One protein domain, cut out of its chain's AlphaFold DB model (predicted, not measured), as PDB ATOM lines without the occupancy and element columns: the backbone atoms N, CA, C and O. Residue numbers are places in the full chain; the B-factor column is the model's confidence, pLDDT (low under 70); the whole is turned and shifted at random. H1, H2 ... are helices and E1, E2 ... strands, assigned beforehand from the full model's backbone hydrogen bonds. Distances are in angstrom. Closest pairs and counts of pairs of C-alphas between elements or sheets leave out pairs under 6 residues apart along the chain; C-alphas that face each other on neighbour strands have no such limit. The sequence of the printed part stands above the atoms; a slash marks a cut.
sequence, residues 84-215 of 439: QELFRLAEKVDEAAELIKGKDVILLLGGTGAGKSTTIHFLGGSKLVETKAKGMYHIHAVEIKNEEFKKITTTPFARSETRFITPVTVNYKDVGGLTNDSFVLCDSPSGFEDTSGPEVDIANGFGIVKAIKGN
ATOM      1  N   GLN A  84     165.650 152.085 191.848       74.88
ATOM      2  CA  GLN A  84     165.214 151.785 190.477       74.88
ATOM      3  C   GLN A  84     164.628 153.023 189.795       74.88
ATOM      4  O   GLN A  84     164.925 153.289 188.633       74.88
ATOM      5  N   GLU A  85     163.830 153.798 190.531       77.31
ATOM      6  CA  GLU A  85     163.304 155.067 190.031       77.31
ATOM      7  C   GLU A  85     164.431 156.079 189.806       77.31
ATOM      8  O   GLU A  85     164.435 156.759 188.783       77.31
ATOM      9  N   LEU A  86     165.425 156.130 190.697       76.56
ATOM     10  CA  LEU A  86     166.586 156.998 190.525       76.56
ATOM     11  C   LEU A  86     167.378 156.660 189.252       76.56
ATOM     12  O   LEU A  86     167.705 157.573 188.499       76.56
ATOM     13  N   PHE A  87     167.651 155.379 188.973       76.38
ATOM     14  CA  PHE A  87     168.330 154.978 187.732       76.38
ATOM     15  C   PHE A  87     167.525 155.361 186.490       76.38
ATOM     16  O   PHE A  87     168.072 155.958 185.567       76.38
ATOM     17  N   ARG A  88     166.212 155.111 186.505       83.44
ATOM     18  CA  ARG A  88     165.314 155.506 185.413       83.44
ATOM     19  C   ARG A  88     165.322 157.021 185.182       83.44
ATOM     20  O   ARG A  88     165.247 157.476 184.044       83.44
ATOM     21  N   LEU A  89     165.366 157.819 186.251       79.50
ATOM     22  CA  LEU A  89     165.459 159.277 186.155       79.50
ATOM     23  C   LEU A  89     166.838 159.730 185.653       79.50
ATOM     24  O   LEU A  89     166.909 160.653 184.846       79.50
ATOM     25  N   ALA A  90     167.916 159.069 186.080       77.50
ATOM     26  CA  ALA A  90     169.274 159.357 185.628       77.50
ATOM     27  C   ALA A  90     169.455 159.097 184.122       77.50
ATOM     28  O   ALA A  90     170.036 159.930 183.434       77.50
ATOM     29  N   GLU A  91     168.892 158.012 183.583       83.88
ATOM     30  CA  GLU A  91     168.902 157.744 182.135       83.88
ATOM     31  C   GLU A  91     168.239 158.880 181.341       83.88
ATOM     32  O   GLU A  91     168.802 159.380 180.370       83.88
ATOM     33  N   LYS A  92     167.082 159.374 181.802       83.12
ATOM     34  CA  LYS A  92     166.399 160.512 181.159       83.12
ATOM     35  C   LYS A  92     167.190 161.811 181.233       83.12
ATOM     36  O   LYS A  92     167.131 162.630 180.318       83.12
ATOM     37  N   VAL A  93     167.903 162.020 182.336       83.44
ATOM     38  CA  VAL A  93     168.817 163.152 182.489       83.44
ATOM     39  C   VAL A  93     169.947 163.077 181.457       83.44
ATOM     40  O   VAL A  93     170.333 164.109 180.908       83.44
ATOM     41  N   ASP A  94     170.438 161.881 181.149       82.50
ATOM     42  CA  ASP A  94     171.520 161.678 180.182       82.50
ATOM     43  C   ASP A  94     171.049 161.920 178.749       82.50
ATOM     44  O   ASP A  94     171.710 162.637 177.998       82.50
ATOM     45  N   GLU A  95     169.855 161.434 178.405       87.69
ATOM     46  CA  GLU A  95     169.192 161.750 177.135       87.69
ATOM     47  C   GLU A  95     169.004 163.264 176.955       87.69
ATOM     48  O   GLU A  95     169.313 163.821 175.899       87.69
ATOM     49  N   ALA A  96     168.535 163.956 177.998       85.62
ATOM     50  CA  ALA A  96     168.367 165.404 177.974       85.62
ATOM     51  C   ALA A  96     169.705 166.143 177.808       85.62
ATOM     52  O   ALA A  96     169.781 167.120 177.065       85.62
ATOM     53  N   ALA A  97     170.766 165.677 178.472       84.31
ATOM     54  CA  ALA A  97     172.087 166.287 178.390       84.31
ATOM     55  C   ALA A  97     172.669 166.224 176.969       84.31
ATOM     56  O   ALA A  97     173.209 167.224 176.492       84.31
ATOM     57  N   GLU A  98     172.515 165.098 176.268       85.94
ATOM     58  CA  GLU A  98     172.964 164.973 174.874       85.94
ATOM     59  C   GLU A  98     172.187 165.902 173.927       85.94
ATOM     60  O   GLU A  98     172.767 166.463 172.998       85.94
ATOM     61  N   LEU A  99     170.901 166.158 174.190       85.19
ATOM     62  CA  LEU A  99     170.106 167.109 173.403       85.19
ATOM     63  C   LEU A  99     170.515 168.576 173.610       85.19
ATOM     64  O   LEU A  99     170.281 169.388 172.711       85.19
ATOM     65  N   ILE A 100     171.088 168.901 174.772       87.62
ATOM     66  CA  ILE A 100     171.501 170.250 175.205       87.62
ATOM     67  C   ILE A 100     172.930 170.589 174.758       87.62
ATOM     68  O   ILE A 100     173.257 171.759 174.553       87.62
ATOM     69  N   LYS A 101     173.787 169.576 174.644       85.25
ATOM     70  CA  LYS A 101     175.228 169.713 174.425       85.25
ATOM     71  C   LYS A 101     175.559 170.477 173.140       85.25
ATOM     72  O   LYS A 101     175.141 170.085 172.052       85.25
ATOM     73  N   GLY A 102     176.358 171.537 173.273       80.31
ATOM     74  CA  GLY A 102     176.840 172.349 172.152       80.31
ATOM     75  C   GLY A 102     175.757 173.182 171.461       80.31
ATOM     76  O   GLY A 102     175.943 173.579 170.313       80.31
ATOM     77  N   LYS A 103     174.616 173.414 172.123       84.81
ATOM     78  CA  LYS A 103     173.523 174.250 171.610       84.81
ATOM     79  C   LYS A 103     173.320 175.476 172.491       84.81
ATOM     80  O   LYS A 103     173.526 175.424 173.705       84.81
ATOM     81  N   ASP A 104     172.821 176.558 171.895       83.12
ATOM     82  CA  ASP A 104     172.341 177.705 172.661       83.12
ATOM     83  C   ASP A 104     171.116 177.301 173.480       83.12
ATOM     84  O   ASP A 104     170.096 176.871 172.942       83.12
ATOM     85  N   VAL A 105     171.232 177.417 174.801       86.06
ATOM     86  CA  VAL A 105     170.236 176.908 175.744       86.06
ATOM     87  C   VAL A 105     169.735 178.027 176.639       86.06
ATOM     88  O   VAL A 105     170.514 178.771 177.236       86.06
ATOM     89  N   ILE A 106     168.415 178.105 176.772       87.38
ATOM     90  CA  ILE A 106     167.720 178.947 177.739       87.38
ATOM     91  C   ILE A 106     167.159 178.020 178.814       87.38
ATOM     92  O   ILE A 106     166.194 177.286 178.592       87.38
ATOM     93  N   LEU A 107     167.778 178.055 179.990       87.12
ATOM     94  CA  LEU A 107     167.334 177.309 181.160       87.12
ATOM     95  C   LEU A 107     166.502 178.224 182.061       87.12
ATOM     96  O   LEU A 107     167.006 179.227 182.563       87.12
ATOM     97  N   LEU A 108     165.233 177.878 182.274       84.31
ATOM     98  CA  LEU A 108     164.347 178.632 183.158       84.31
ATOM     99  C   LEU A 108     164.393 178.030 184.558       84.31
ATOM    100  O   LEU A 108     164.005 176.883 184.737       84.31
ATOM    101  N   LEU A 109     164.833 178.814 185.544       82.06
ATOM    102  CA  LEU A 109     164.923 178.410 186.948       82.06
ATOM    103  C   LEU A 109     163.905 179.181 187.795       82.06
ATOM    104  O   LEU A 109     163.681 180.372 187.588       82.06
ATOM    105  N   GLY A 110     163.291 178.506 188.764       75.81
ATOM    106  CA  GLY A 110     162.320 179.110 189.679       75.81
ATOM    107  C   GLY A 110     161.451 178.068 190.377       75.81
ATOM    108  O   GLY A 110     161.359 176.928 189.919       75.81
ATOM    109  N   GLY A 111     160.781 178.458 191.464       72.62
ATOM    110  CA  GLY A 111     159.933 177.556 192.253       72.62
ATOM    111  C   GLY A 111     158.747 176.963 191.475       72.62
ATOM    112  O   GLY A 111     158.421 177.377 190.353       72.62
ATOM    113  N   THR A 112     158.091 175.959 192.058       74.81
ATOM    114  CA  THR A 112     156.854 175.377 191.508       74.81
ATOM    115  C   THR A 112     155.782 176.457 191.390       74.81
ATOM    116  O   THR A 112     155.597 177.252 192.305       74.81
ATOM    117  N   GLY A 113     155.071 176.503 190.262       75.25
ATOM    118  CA  GLY A 113     154.014 177.494 190.035       75.25
ATOM    119  C   GLY A 113     154.493 178.879 189.577       75.25
ATOM    120  O   GLY A 113     153.659 179.715 189.261       75.25
ATOM    121  N   ALA A 114     155.803 179.116 189.431       82.69
ATOM    122  CA  ALA A 114     156.347 180.388 188.927       82.69
ATOM    123  C   ALA A 114     156.071 180.664 187.428       82.69
ATOM    124  O   ALA A 114     156.565 181.643 186.877       82.69
ATOM    125  N   GLY A 115     155.324 179.790 186.744       84.50
ATOM    126  CA  GLY A 115     154.954 179.963 185.335       84.50
ATOM    127  C   GLY A 115     155.999 179.506 184.313       84.50
ATOM    128  O   GLY A 115     155.845 179.814 183.139       84.50
ATOM    129  N   LYS A 116     157.033 178.748 184.709       86.62
ATOM    130  CA  LYS A 116     158.111 178.278 183.810       86.62
ATOM    131  C   LYS A 116     157.587 177.550 182.568       86.62
ATOM    132  O   LYS A 116     157.806 178.013 181.455       86.62
ATOM    133  N   SER A 117     156.821 176.477 182.757       86.50
ATOM    134  CA  SER A 117     156.244 175.679 181.669       86.50
ATOM    135  C   SER A 117     155.321 176.516 180.767       86.50
ATOM    136  O   SER A 117     155.358 176.388 179.545       86.50
ATOM    137  N   THR A 118     154.552 177.449 181.344       88.75
ATOM    138  CA  THR A 118     153.722 178.402 180.585       88.75
ATOM    139  C   THR A 118     154.578 179.338 179.729       88.75
ATOM    140  O   THR A 118     154.285 179.528 178.548       88.75
ATOM    141  N   THR A 119     155.663 179.878 180.291       89.69
ATOM    142  CA  THR A 119     156.635 180.710 179.571       89.69
ATOM    143  C   THR A 119     157.303 179.935 178.441       89.69
ATOM    144  O   THR A 119     157.491 180.490 177.367       89.69
ATOM    145  N   ILE A 120     157.611 178.649 178.627       90.31
ATOM    146  CA  ILE A 120     158.201 177.825 177.564       90.31
ATOM    147  C   ILE A 120     157.233 177.662 176.402       90.31
ATOM    148  O   ILE A 120     157.625 177.889 175.263       90.31
ATOM    149  N   HIS A 121     155.964 177.349 176.669       90.00
ATOM    150  CA  HIS A 121     154.959 177.305 175.609       90.00
ATOM    151  C   HIS A 121     154.837 178.640 174.870       90.00
ATOM    152  O   HIS A 121     154.779 178.642 173.641       90.00
ATOM    153  N   PHE A 122     154.837 179.760 175.599       89.56
ATOM    154  CA  PHE A 122     154.798 181.096 175.005       89.56
ATOM    155  C   PHE A 122     156.012 181.360 174.104       89.56
ATOM    156  O   PHE A 122     155.849 181.696 172.933       89.56
ATOM    157  N   LEU A 123     157.224 181.151 174.627       88.00
ATOM    158  CA  LEU A 123     158.476 181.338 173.889       88.00
ATOM    159  C   LEU A 123     158.611 180.366 172.716       88.00
ATOM    160  O   LEU A 123     159.253 180.696 171.732       88.00
ATOM    161  N   GLY A 124     157.983 179.197 172.799       87.31
ATOM    162  CA  GLY A 124     157.871 178.223 171.717       87.31
ATOM    163  C   GLY A 124     156.846 178.562 170.638       87.31
ATOM    164  O   GLY A 124     156.632 177.762 169.730       87.31
ATOM    165  N   GLY A 125     156.153 179.698 170.754       86.81
ATOM    166  CA  GLY A 125     155.118 180.111 169.809       86.81
ATOM    167  C   GLY A 125     153.824 179.296 169.898       86.81
ATOM    168  O   GLY A 125     153.050 179.289 168.937       86.81
ATOM    169  N   SER A 126     153.583 178.601 171.017       89.38
ATOM    170  CA  SER A 126     152.293 177.952 171.278       89.38
ATOM    171  C   SER A 126     151.227 179.006 171.569       89.38
ATOM    172  O   SER A 126     151.484 179.996 172.258       89.38
ATOM    173  N   LYS A 127     149.996 178.779 171.108       90.19
ATOM    174  CA  LYS A 127     148.866 179.640 171.477       90.19
ATOM    175  C   LYS A 127     148.378 179.294 172.877       90.19
ATOM    176  O   LYS A 127     148.094 178.127 173.159       90.19
ATOM    177  N   LEU A 128     148.252 180.310 173.722       91.19
ATOM    178  CA  LEU A 128     147.800 180.190 175.104       91.19
ATOM    179  C   LEU A 128     146.367 180.711 175.258       91.19
ATOM    180  O   LEU A 128     146.016 181.734 174.672       91.19
ATOM    181  N   VAL A 129     145.547 180.018 176.051       92.00
ATOM    182  CA  VAL A 129     144.165 180.412 176.369       92.00
ATOM    183  C   VAL A 129     143.934 180.298 177.871       92.00
ATOM    184  O   VAL A 129     144.413 179.366 178.520       92.00
ATOM    185  N   GLU A 130     143.203 181.259 178.427       91.56
ATOM    186  CA  GLU A 130     142.729 181.203 179.805       91.56
ATOM    187  C   GLU A 130     141.497 180.297 179.899       91.56
ATOM    188  O   GLU A 130     140.500 180.506 179.207       91.56
ATOM    189  N   THR A 131     141.543 179.296 180.776       88.00
ATOM    190  CA  THR A 131     140.392 178.435 181.055       88.00
ATOM    191  C   THR A 131     140.227 178.158 182.540       88.00
ATOM    192  O   THR A 131     141.150 178.274 183.351       88.00
ATOM    193  N   LYS A 132     139.004 177.775 182.920       87.12
ATOM    194  CA  LYS A 132     138.658 177.427 184.295       87.12
ATOM    195  C   LYS A 132     138.731 175.911 184.482       87.12
ATOM    196  O   LYS A 132     137.863 175.189 184.000       87.12
ATOM    197  N   ALA A 133     139.733 175.430 185.213       80.69
ATOM    198  CA  ALA A 133     139.887 174.018 185.560       80.69
ATOM    199  C   ALA A 133     139.751 173.830 187.072       80.69
ATOM    200  O   ALA A 133     140.434 174.481 187.860       80.69
ATOM    201  N   LYS A 134     138.850 172.928 187.489       78.38
ATOM    202  CA  LYS A 134     138.599 172.610 188.910       78.38
ATOM    203  C   LYS A 134     138.347 173.860 189.779       78.38
ATOM    204  O   LYS A 134     138.776 173.930 190.924       78.38
ATOM    205  N   GLY A 135     137.651 174.850 189.217       84.25
ATOM    206  CA  GLY A 135     137.275 176.089 189.907       84.25
ATOM    207  C   GLY A 135     138.304 177.222 189.852       84.25
ATOM    208  O   GLY A 135     137.935 178.347 190.181       84.25
ATOM    209  N   MET A 136     139.531 176.973 189.380       81.25
ATOM    210  CA  MET A 136     140.602 177.972 189.271       81.25
ATOM    211  C   MET A 136     140.842 178.378 187.814       81.25
ATOM    212  O   MET A 136     140.749 177.543 186.912       81.25
ATOM    213  N   TYR A 137     141.146 179.655 187.586       85.44
ATOM    214  CA  TYR A 137     141.596 180.138 186.280       85.44
ATOM    215  C   TYR A 137     143.059 179.758 186.062       85.44
ATOM    216  O   TYR A 137     143.876 179.864 186.977       85.44
ATOM    217  N   HIS A 138     143.382 179.292 184.860       87.12
ATOM    218  CA  HIS A 138     144.752 179.007 184.455       87.12
ATOM    219  C   HIS A 138     144.942 179.209 182.961       87.12
ATOM    220  O   HIS A 138     144.006 179.076 182.175       87.12
ATOM    221  N   ILE A 139     146.180 179.509 182.588       86.50
ATOM    222  CA  ILE A 139     146.597 179.652 181.199       86.50
ATOM    223  C   ILE A 139     147.191 178.318 180.752       86.50
ATOM    224  O   ILE A 139     148.139 177.833 181.373       86.50
ATOM    225  N   HIS A 140     146.660 177.741 179.674       86.62
ATOM    226  CA  HIS A 140     147.204 176.525 179.070       86.62
ATOM    227  C   HIS A 140     147.401 176.669 177.562       86.62
ATOM    228  O   HIS A 140     146.771 177.503 176.907       86.62
ATOM    229  N   ALA A 141     148.285 175.841 177.007       87.25
ATOM    230  CA  ALA A 141     148.511 175.777 175.570       87.25
ATOM    231  C   ALA A 141     147.382 175.008 174.861       87.25
ATOM    232  O   ALA A 141     146.939 173.962 175.345       87.25
ATOM    233  N   VAL A 142     146.923 175.526 173.718       84.62
ATOM    234  CA  VAL A 142     145.877 174.905 172.875       84.62
ATOM    235  C   VAL A 142     146.370 174.551 171.475       84.62
ATOM    236  O   VAL A 142     146.050 173.480 170.970       84.62
ATOM    237  N   GLU A 143     147.180 175.409 170.855       84.31
ATOM    238  CA  GLU A 143     147.765 175.163 169.533       84.31
ATOM    239  C   GLU A 143     149.274 175.027 169.711       84.31
ATOM    240  O   GLU A 143     150.007 176.016 169.771       84.31
ATOM    241  N   ILE A 144     149.718 173.781 169.876       83.12
ATOM    242  CA  ILE A 144     151.122 173.430 170.064       83.12
ATOM    243  C   ILE A 144     151.736 173.181 168.684       83.12
ATOM    244  O   ILE A 144     151.380 172.212 168.019       83.12
ATOM    245  N   LYS A 145     152.649 174.058 168.250       74.56
ATOM    246  CA  LYS A 145     153.279 173.970 166.919       74.56
ATOM    247  C   LYS A 145     154.306 172.843 166.796       74.56
ATOM    248  O   LYS A 145     154.438 172.258 165.728       74.56
ATOM    249  N   ASN A 146     155.041 172.560 167.871       79.75
ATOM    250  CA  ASN A 146     156.091 171.545 167.901       79.75
ATOM    251  C   ASN A 146     155.715 170.433 168.896       79.75
ATOM    252  O   ASN A 146     155.430 170.693 170.063       79.75
ATOM    253  N   GLU A 147     155.728 169.187 168.422       82.69
ATOM    254  CA  GLU A 147     155.383 167.980 169.184       82.69
ATOM    255  C   GLU A 147     156.201 167.809 170.475       82.69
ATOM    256  O   GLU A 147     155.690 167.274 171.458       82.69
ATOM    257  N   GLU A 148     157.437 168.308 170.527       83.69
ATOM    258  CA  GLU A 148     158.273 168.264 171.731       83.69
ATOM    259  C   GLU A 148     157.656 169.034 172.906       83.69
ATOM    260  O   GLU A 148     157.786 168.603 174.053       83.69
ATOM    261  N   PHE A 149     156.895 170.101 172.640       83.44
ATOM    262  CA  PHE A 149     156.188 170.854 173.680       83.44
ATOM    263  C   PHE A 149     155.045 170.065 174.316       83.44
ATOM    264  O   PHE A 149     154.624 170.424 175.408       83.44
ATOM    265  N   LYS A 150     154.559 168.971 173.710       83.50
ATOM    266  CA  LYS A 150     153.560 168.103 174.365       83.50
ATOM    267  C   LYS A 150     154.121 167.394 175.598       83.50
ATOM    268  O   LYS A 150     153.353 166.908 176.421       83.50
ATOM    269  N   LYS A 151     155.450 167.332 175.727       82.38
ATOM    270  CA  LYS A 151     156.133 166.814 176.920       82.38
ATOM    271  C   LYS A 151     156.068 167.799 178.093       82.38
ATOM    272  O   LYS A 151     156.261 167.385 179.230       82.38
ATOM    273  N   ILE A 152     155.787 169.075 177.825       82.00
ATOM    274  CA  ILE A 152     155.650 170.130 178.827       82.00
ATOM    275  C   ILE A 152     154.165 170.285 179.145       82.00
ATOM    276  O   ILE A 152     153.334 170.444 178.257       82.00
ATOM    277  N   THR A 153     153.816 170.192 180.427       80.81
ATOM    278  CA  THR A 153     152.422 170.277 180.876       80.81
ATOM    279  C   THR A 153     152.236 171.489 181.778       80.81
ATOM    280  O   THR A 153     152.962 171.674 182.749       80.81
ATOM    281  N   THR A 154     151.228 172.310 181.485       80.19
ATOM    282  CA  THR A 154     150.799 173.426 182.340       80.19
ATOM    283  C   THR A 154     149.599 173.001 183.182       80.19
ATOM    284  O   THR A 154     148.608 172.525 182.628       80.19
ATOM    285  N   THR A 155     149.639 173.197 184.503       74.62
ATOM    286  CA  THR A 155     148.506 172.894 185.395       74.62
ATOM    287  C   THR A 155     148.216 174.068 186.337       74.62
ATOM    288  O   THR A 155     149.104 174.879 186.600       74.62
ATOM    289  N   PRO A 156     146.981 174.188 186.867       68.75
ATOM    290  CA  PRO A 156     146.631 175.219 187.850       68.75
ATOM    291  C   PRO A 156     147.192 174.948 189.257       68.75
ATOM    292  O   PRO A 156     146.922 175.715 190.178       68.75
ATOM    293  N   PHE A 157     147.893 173.830 189.475       70.56
ATOM    294  CA  PHE A 157     148.324 173.405 190.804       70.56
ATOM    295  C   PHE A 157     149.801 173.721 191.028       70.56
ATOM    296  O   PHE A 157     150.633 173.515 190.152       70.56
ATOM    297  N   ALA A 158     150.150 174.125 192.250       58.69
ATOM    298  CA  ALA A 158     151.537 174.239 192.692       58.69
ATOM    299  C   ALA A 158     152.135 172.853 193.017       58.69
ATOM    300  O   ALA A 158     152.592 172.604 194.129       58.69
ATOM    301  N   ARG A 159     152.082 171.916 192.061       61.19
ATOM    302  CA  ARG A 159     152.752 170.610 192.136       61.19
ATOM    303  C   ARG A 159     153.729 170.479 190.976       61.19
ATOM    304  O   ARG A 159     153.425 170.910 189.867       61.19
ATOM    305  N   SER A 160     154.907 169.931 191.257       58.59
ATOM    306  CA  SER A 160     155.937 169.717 190.243       58.59
ATOM    307  C   SER A 160     155.490 168.572 189.332       58.59
ATOM    308  O   SER A 160     155.451 167.412 189.739       58.59
ATOM    309  N   GLU A 161     155.066 168.905 188.116       59.69
ATOM    310  CA  GLU A 161     154.771 167.912 187.072       59.69
ATOM    311  C   GLU A 161     156.060 167.520 186.322       59.69
ATOM    312  O   GLU A 161     156.224 166.378 185.887       59.69
ATOM    313  N   THR A 162     157.018 168.449 186.234       61.19
ATOM    314  CA  THR A 162     158.311 168.270 185.566       61.19
ATOM    315  C   THR A 162     159.306 167.603 186.519       61.19
ATOM    316  O   THR A 162     159.782 168.226 187.457       61.19
ATOM    317  N   ARG A 163     159.636 166.326 186.281       66.81
ATOM    318  CA  ARG A 163     160.496 165.503 187.167       66.81
ATOM    319  C   ARG A 163     161.975 165.428 186.769       66.81
ATOM    320  O   ARG A 163     162.735 164.706 187.401       66.81
ATOM    321  N   PHE A 164     162.341 166.046 185.654       73.81
ATOM    322  CA  PHE A 164     163.701 166.130 185.121       73.81
ATOM    323  C   PHE A 164     163.735 167.255 184.081       73.81
ATOM    324  O   PHE A 164     162.685 167.649 183.564       73.81
ATOM    325  N   ILE A 165     164.925 167.776 183.767       82.12
ATOM    326  CA  ILE A 165     165.065 168.804 182.728       82.12
ATOM    327  C   ILE A 165     164.530 168.263 181.406       82.12
ATOM    328  O   ILE A 165     165.023 167.259 180.898       82.12
ATOM    329  N   THR A 166     163.536 168.948 180.845       87.00
ATOM    330  CA  THR A 166     162.956 168.591 179.548       87.00
ATOM    331  C   THR A 166     163.388 169.625 178.512       87.00
ATOM    332  O   THR A 166     162.849 170.736 178.514       87.00
ATOM    333  N   PRO A 167     164.378 169.305 177.658       88.88
ATOM    334  CA  PRO A 167     164.779 170.185 176.574       88.88
ATOM    335  C   PRO A 167     163.766 170.119 175.429       88.88
ATOM    336  O   PRO A 167     163.293 169.043 175.059       88.88
ATOM    337  N   VAL A 168     163.468 171.281 174.860       90.00
ATOM    338  CA  VAL A 168     162.627 171.453 173.678       90.00
ATOM    339  C   VAL A 168     163.346 172.362 172.693       90.00
ATOM    340  O   VAL A 168     163.739 173.478 173.035       90.00
ATOM    341  N   THR A 169     163.529 171.886 171.469       90.19
ATOM    342  CA  THR A 169     164.212 172.632 170.412       90.19
ATOM    343  C   THR A 169     163.243 173.608 169.750       90.19
ATOM    344  O   THR A 169     162.127 173.247 169.380       90.19
ATOM    345  N   VAL A 170     163.667 174.856 169.572       88.69
ATOM    346  CA  VAL A 170     162.887 175.917 168.931       88.69
ATOM    347  C   VAL A 170     163.698 176.498 167.789       88.69
ATOM    348  O   VAL A 170     164.815 176.971 167.999       88.69
ATOM    349  N   ASN A 171     163.141 176.487 166.579       88.38
ATOM    350  CA  ASN A 171     163.758 177.189 165.459       88.38
ATOM    351  C   ASN A 171     163.415 178.671 165.548       88.38
ATOM    352  O   ASN A 171     162.257 179.030 165.777       88.38
ATOM    353  N   TYR A 172     164.388 179.544 165.285       85.69
ATOM    354  CA  TYR A 172     164.147 180.988 165.300       85.69
ATOM    355  C   TYR A 172     163.012 181.391 164.349       85.69
ATOM    356  O   TYR A 172     162.180 182.218 164.714       85.69
ATOM    357  N   LYS A 173     162.898 180.752 163.179       85.31
ATOM    358  CA  LYS A 173     161.796 180.984 162.227       85.31
ATOM    359  C   LYS A 173     160.400 180.781 162.812       85.31
ATOM    360  O   LYS A 173     159.495 181.548 162.485       85.31
ATOM    361  N   ASP A 174     160.219 179.795 163.688       82.25
ATOM    362  CA  ASP A 174     158.902 179.441 164.239       82.25
ATOM    363  C   ASP A 174     158.354 180.524 165.187       82.25
ATOM    364  O   ASP A 174     157.142 180.603 165.432       82.25
ATOM    365  N   VAL A 175     159.258 181.387 165.664       83.00
ATOM    366  CA  VAL A 175     159.019 182.490 166.602       83.00
ATOM    367  C   VAL A 175     159.323 183.866 165.988       83.00
ATOM    368  O   VAL A 175     159.418 184.858 166.705       83.00
ATOM    369  N   GLY A 176     159.444 183.948 164.656       81.19
ATOM    370  CA  GLY A 176     159.602 185.211 163.918       81.19
ATOM    371  C   GLY A 176     161.044 185.710 163.750       81.19
ATOM    372  O   GLY A 176     161.252 186.850 163.341       81.19
ATOM    373  N   GLY A 177     162.041 184.882 164.053       81.25
ATOM    374  CA  GLY A 177     163.452 185.166 163.804       81.25
ATOM    375  C   GLY A 177     163.859 184.994 162.334       81.25
ATOM    376  O   GLY A 177     163.224 184.276 161.562       81.25
ATOM    377  N   LEU A 178     164.943 185.674 161.948       81.00
ATOM    378  CA  LEU A 178     165.418 185.753 160.560       81.00
ATOM    379  C   LEU A 178     166.386 184.623 160.161       81.00
ATOM    380  O   LEU A 178     166.698 184.483 158.979       81.00
ATOM    381  N   THR A 179     166.873 183.830 161.119       82.19
ATOM    382  CA  THR A 179     167.867 182.772 160.881       82.19
ATOM    383  C   THR A 179     167.230 181.384 160.875       82.19
ATOM    384  O   THR A 179     166.151 181.173 161.426       82.19
ATOM    385  N   ASN A 180     167.899 180.426 160.227       83.56
ATOM    386  CA  ASN A 180     167.521 179.006 160.252       83.56
ATOM    387  C   ASN A 180     168.015 178.279 161.508       83.56
ATOM    388  O   ASN A 180     167.820 177.071 161.613       83.56
ATOM    389  N   ASP A 181     168.685 178.983 162.416       87.81
ATOM    390  CA  ASP A 181     169.272 178.356 163.589       87.81
ATOM    391  C   ASP A 181     168.182 177.966 164.596       87.81
ATOM    392  O   ASP A 181     167.017 178.382 164.513       87.81
ATOM    393  N   SER A 182     168.580 177.163 165.573       88.44
ATOM    394  CA  SER A 182     167.707 176.701 166.643       88.44
ATOM    395  C   SER A 182     168.364 176.909 167.995       88.44
ATOM    396  O   SER A 182     169.578 176.769 168.122       88.44
ATOM    397  N   PHE A 183     167.547 177.140 169.011       88.94
ATOM    398  CA  PHE A 183     167.958 177.144 170.409       88.94
ATOM    399  C   PHE A 183     167.130 176.123 171.190       88.94
ATOM    400  O   PHE A 183     166.104 175.635 170.714       88.94
ATOM    401  N   VAL A 184     167.573 175.773 172.392       90.12
ATOM    402  CA  VAL A 184     166.887 174.815 173.262       90.12
ATOM    403  C   VAL A 184     166.300 175.544 174.463       90.12
ATOM    404  O   VAL A 184     167.014 176.199 175.220       90.12
ATOM    405  N   LEU A 185     164.991 175.415 174.657       90.44
ATOM    406  CA  LEU A 185     164.305 175.794 175.886       90.44
ATOM    407  C   LEU A 185     164.309 174.601 176.836       90.44
ATOM    408  O   LEU A 185     163.858 173.520 176.471       90.44
ATOM    409  N   CYS A 186     164.779 174.792 178.061       88.44
ATOM    410  CA  CYS A 186     164.796 173.738 179.068       88.44
ATOM    411  C   CYS A 186     163.771 174.036 180.161       88.44
ATOM    412  O   CYS A 186     163.945 174.997 180.920       88.44
ATOM    413  N   ASP A 187     162.740 173.191 180.272       86.00
ATOM    414  CA  ASP A 187     161.858 173.202 181.442       86.00
ATOM    415  C   ASP A 187     162.581 172.535 182.594       86.00
ATOM    416  O   ASP A 187     162.862 171.334 182.544       86.00
ATOM    417  N   SER A 188     162.921 173.322 183.612       77.38
ATOM    418  CA  SER A 188     163.475 172.768 184.831       77.38
ATOM    419  C   SER A 188     162.344 172.450 185.818       77.38
ATOM    420  O   SER A 188     161.425 173.254 186.008       77.38
ATOM    421  N   PRO A 189     162.443 171.333 186.547       68.06
ATOM    422  CA  PRO A 189     161.785 171.186 187.840       68.06
ATOM    423  C   PRO A 189     162.089 172.377 188.757       68.06
ATOM    424  O   PRO A 189     163.011 173.158 188.506       68.06
ATOM    425  N   SER A 190     161.331 172.514 189.840       56.72
ATOM    426  CA  SER A 190     161.331 173.637 190.787       56.72
ATOM    427  C   SER A 190     162.615 173.911 191.588       56.72
ATOM    428  O   SER A 190     162.538 174.521 192.649       56.72
ATOM    429  N   GLY A 191     163.788 173.533 191.085       56.00
ATOM    430  CA  GLY A 191     165.062 173.682 191.780       56.00
ATOM    431  C   GLY A 191     165.233 172.672 192.915       56.00
ATOM    432  O   GLY A 191     164.610 171.611 192.899       56.00
ATOM    433  N   PHE A 192     166.112 173.024 193.854       52.56
ATOM    434  CA  PHE A 192     166.334 172.307 195.111       52.56
ATOM    435  C   PHE A 192     165.085 172.430 195.996       52.56
ATOM    436  O   PHE A 192     164.493 173.507 196.034       52.56
ATOM    437  N   GLU A 193     164.716 171.358 196.704       53.25
ATOM    438  CA  GLU A 193     163.508 171.246 197.551       53.25
ATOM    439  C   GLU A 193     162.209 170.887 196.793       53.25
ATOM    440  O   GLU A 193     161.112 171.335 197.143       53.25
ATOM    441  N   ASP A 194     162.289 170.036 195.761       58.88
ATOM    442  CA  ASP A 194     161.076 169.499 195.125       58.88
ATOM    443  C   ASP A 194     160.269 168.620 196.107       58.88
ATOM    444  O   ASP A 194     160.761 167.669 196.716       58.88
ATOM    445  N   THR A 195     158.970 168.899 196.223       57.62
ATOM    446  CA  THR A 195     158.019 168.131 197.050       57.62
ATOM    447  C   THR A 195     157.706 166.725 196.513       57.62
ATOM    448  O   THR A 195     156.980 165.963 197.156       57.62
ATOM    449  N   SER A 196     158.224 166.371 195.334       65.81
ATOM    450  CA  SER A 196     157.916 165.122 194.621       65.81
ATOM    451  C   SER A 196     158.691 163.894 195.112       65.81
ATOM    452  O   SER A 196     158.350 162.774 194.725       65.81
ATOM    453  N   GLY A 197     159.687 164.084 195.982       73.25
ATOM    454  CA  GLY A 197     160.473 163.014 196.598       73.25
ATOM    455  C   GLY A 197     161.987 163.182 196.408       73.25
ATOM    456  O   GLY A 197     162.416 163.902 195.504       73.25
ATOM    457  N   PRO A 198     162.799 162.513 197.244       73.44
ATOM    458  CA  PRO A 198     164.256 162.652 197.229       73.44
ATOM    459  C   PRO A 198     164.898 162.184 195.915       73.44
ATOM    460  O   PRO A 198     165.911 162.736 195.502       73.44
ATOM    461  N   GLU A 199     164.321 161.204 195.215       78.69
ATOM    462  CA  GLU A 199     164.851 160.711 193.936       78.69
ATOM    463  C   GLU A 199     164.749 161.763 192.832       78.69
ATOM    464  O   GLU A 199     165.676 161.924 192.039       78.69
ATOM    465  N   VAL A 200     163.622 162.479 192.797       76.19
ATOM    466  CA  VAL A 200     163.374 163.559 191.837       76.19
ATOM    467  C   VAL A 200     164.311 164.724 192.131       76.19
ATOM    468  O   VAL A 200     164.972 165.201 191.218       76.19
ATOM    469  N   ASP A 201     164.457 165.121 193.396       75.06
ATOM    470  CA  ASP A 201     165.378 166.193 193.802       75.06
ATOM    471  C   ASP A 201     166.840 165.883 193.413       75.06
ATOM    472  O   ASP A 201     167.516 166.704 192.784       75.06
ATOM    473  N   ILE A 202     167.298 164.649 193.658       76.19
ATOM    474  CA  ILE A 202     168.631 164.185 193.243       76.19
ATOM    475  C   ILE A 202     168.776 164.218 191.713       76.19
ATOM    476  O   ILE A 202     169.759 164.760 191.198       76.19
ATOM    477  N   ALA A 203     167.814 163.663 190.969       76.88
ATOM    478  CA  ALA A 203     167.851 163.645 189.506       76.88
ATOM    479  C   ALA A 203     167.841 165.059 188.905       76.88
ATOM    480  O   ALA A 203     168.565 165.332 187.946       76.88
ATOM    481  N   ASN A 204     167.087 165.981 189.500       75.00
ATOM    482  CA  ASN A 204     167.033 167.384 189.102       75.00
ATOM    483  C   ASN A 204     168.391 168.065 189.285       75.00
ATOM    484  O   ASN A 204     168.874 168.728 188.363       75.00
ATOM    485  N   GLY A 205     169.037 167.848 190.435       74.31
ATOM    486  CA  GLY A 205     170.393 168.330 190.696       74.31
ATOM    487  C   GLY A 205     171.395 167.812 189.660       74.31
ATOM    488  O   GLY A 205     172.138 168.599 189.069       74.31
ATOM    489  N   PHE A 206     171.364 166.507 189.364       77.19
ATOM    490  CA  PHE A 206     172.193 165.914 188.307       77.19
ATOM    491  C   PHE A 206     171.903 166.513 186.927       77.19
ATOM    492  O   PHE A 206     172.844 166.832 186.196       77.19
ATOM    493  N   GLY A 207     170.629 166.707 186.585       77.19
ATOM    494  CA  GLY A 207     170.193 167.300 185.323       77.19
ATOM    495  C   GLY A 207     170.729 168.709 185.125       77.19
ATOM    496  O   GLY A 207     171.316 168.993 184.082       77.19
ATOM    497  N   ILE A 208     170.603 169.574 186.135       78.56
ATOM    498  CA  ILE A 208     171.117 170.951 186.086       78.56
ATOM    499  C   ILE A 208     172.633 170.941 185.888       78.56
ATOM    500  O   ILE A 208     173.147 171.629 185.007       78.56
ATOM    501  N   VAL A 209     173.356 170.118 186.654       79.31
ATOM    502  CA  VAL A 209     174.815 170.013 186.528       79.31
ATOM    503  C   VAL A 209     175.220 169.527 185.138       79.31
ATOM    504  O   VAL A 209     176.149 170.089 184.559       79.31
ATOM    505  N   LYS A 210     174.550 168.513 184.576       78.69
ATOM    506  CA  LYS A 210     174.861 168.011 183.227       78.69
ATOM    507  C   LYS A 210     174.501 169.018 182.135       78.69
ATOM    508  O   LYS A 210     175.310 169.209 181.230       78.69
ATOM    509  N   ALA A 211     173.376 169.721 182.255       76.69
ATOM    510  CA  ALA A 211     172.987 170.782 181.326       76.69
ATOM    511  C   ALA A 211     173.999 171.943 181.320       76.69
ATOM    512  O   ALA A 211     174.377 172.431 180.258       76.69
ATOM    513  N   ILE A 212     174.499 172.340 182.497       74.94
ATOM    514  CA  ILE A 212     175.555 173.356 182.626       74.94
ATOM    515  C   ILE A 212     176.886 172.829 182.074       74.94
ATOM    516  O   ILE A 212     177.566 173.533 181.328       74.94
ATOM    517  N   LYS A 213     177.266 171.586 182.408       72.81
ATOM    518  CA  LYS A 213     178.523 170.971 181.946       72.81
ATOM    519  C   LYS A 213     178.574 170.789 180.430       72.81
ATOM    520  O   LYS A 213     179.637 170.985 179.848       72.81
ATOM    521  N   GLY A 214     177.450 170.447 179.800       69.25
ATOM    522  CA  GLY A 214     177.346 170.267 178.349       69.25
ATOM    523  C   GLY A 214     177.713 171.516 177.542       69.25
ATOM    524  O   GLY A 214     178.151 171.378 176.405       69.25
ATOM    525  N   ASN A 215     177.611 172.701 178.155       63.69
ATOM    526  CA  ASN A 215     177.930 174.002 177.557       63.69
ATOM    527  C   ASN A 215     178.973 174.780 178.378       63.69
ATOM    528  O   ASN A 215     179.006 176.009 178.364       63.69
TER     529      ASN A 215
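What this domain is: This is residues 84 to 215 of the 439 residues of the protein "Hypothetical protein" of Rotaria sp. Silwood2 (UniProt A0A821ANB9). A small sheet of three strands, E1, E5 and E4, has the two long helices H1 and H5 side by side on one face and the short helices H2 and H3 on the other. Beyond H2 lies the long hairpin of E2 and E3, with H2 between it and the sheet, and the short helix H4 follows directly on E4 at one end of the sheet. The printed part has 132 residues with five named helices and five named strands, in the order H1 E1 H2 E2 E3 H3 E4 H4 E5 H5, in a mixed class of helices and strands. The sheet is mixed, with the order E1, E5, E4, and the hairpin is antiparallel. The whole is compact, with a radius of gyration of the C-alphas of 14.9 A and spans of 43 by 37 by 21 A.

How they stand to each other: In the larger sheet E5, residues 182 to 187, is the inner strand, and E1, residues 105 to 108, and E4, residues 166 to 171, are the edge strands. E1 and E5 are parallel at 25 degrees, with N 106 and O 184 2.8 A apart. E5 and E4 are antiparallel at 153 degrees, with N 168 and O 185 2.8 A apart. H1, residues 84 to 100, lies over E4 at a height over the sheet of 9.1 A, and runs along the strands, at 15 degrees to E4 on the local plane; their closest C-alphas, of Ala 96 and Pro 167, are 6.1 A apart. H5, residues 198 to 214, touches H1 at a shallow tilt of 22 degrees, the same way, and their closest C-alphas, of Val 93 and Gly 207, are 5.2 A apart. H5 is on the sheet, and it and E1 are near each other, with 5 pairs of C-alphas within 10 A. H2, residues 116 to 123, is on the opposite face from H1 at a height of 8.9 A, over E5 and along it at 4 degrees on the local plane; the C-alphas of Ser 117 and Asp 187, their closest, are 6.1 A apart. With H1 and H5 on one face and H2 on the other, this is an arrangement of three layers, helices on both faces of a sheet. H3, residues 147 to 151, lies over E4 on the same face as H2, and their closest C-alphas, of His 121 and Phe 149, are 6.8 A apart, close but not clearly touching. E2, residues 127 to 133, and E3, residues 136 to 143, form a hairpin at 146 degrees, with N 131 and O 138 2.8 A apart; the closest C-alphas of H2 and E3, of His 121 and Ala 141, are 6.6 A apart. H4, residues 172 to 175, is only just not on the sheet, with 4 pairs of C-alphas within 10 A; its closest C-alpha to E5 is that of Tyr 172, 5.7 A from that of Ser 182. In H1, H2 and H5 every O i to N i+4 pair is within hydrogen-bond range; H3 has 0 of 1, with 2 of 2 O i to N i+3 pairs, and H4 is too short for such a pair.

Where its parts are: H1 begins at C-alpha 84, (165.214, 151.785, 190.477), and is 24.8 A long. E1 is 9.6 A, H2 10.4 A, E2 17.6 A, E3 21.2 A, H3 7.9 A, E4 16.5 A, H4 5.5 A and E5 16.3 A. E3 begins at C-alpha 136, (140.602, 177.972, 189.271). H5, 24.2 A, ends at C-alpha 214, (177.346, 170.267, 178.349).

The domain as a whole: The two C-alphas farthest apart, of Gln 84 and Leu 178, are 45.3 A apart. The printed part has no cut. The link from H3 to E4, residues 152 to 165, is long. The mean pLDDT of the printed part is 80.0; it is under 70 at residue 156, residues 158 to 163, 189 to 196 and 214 to 215.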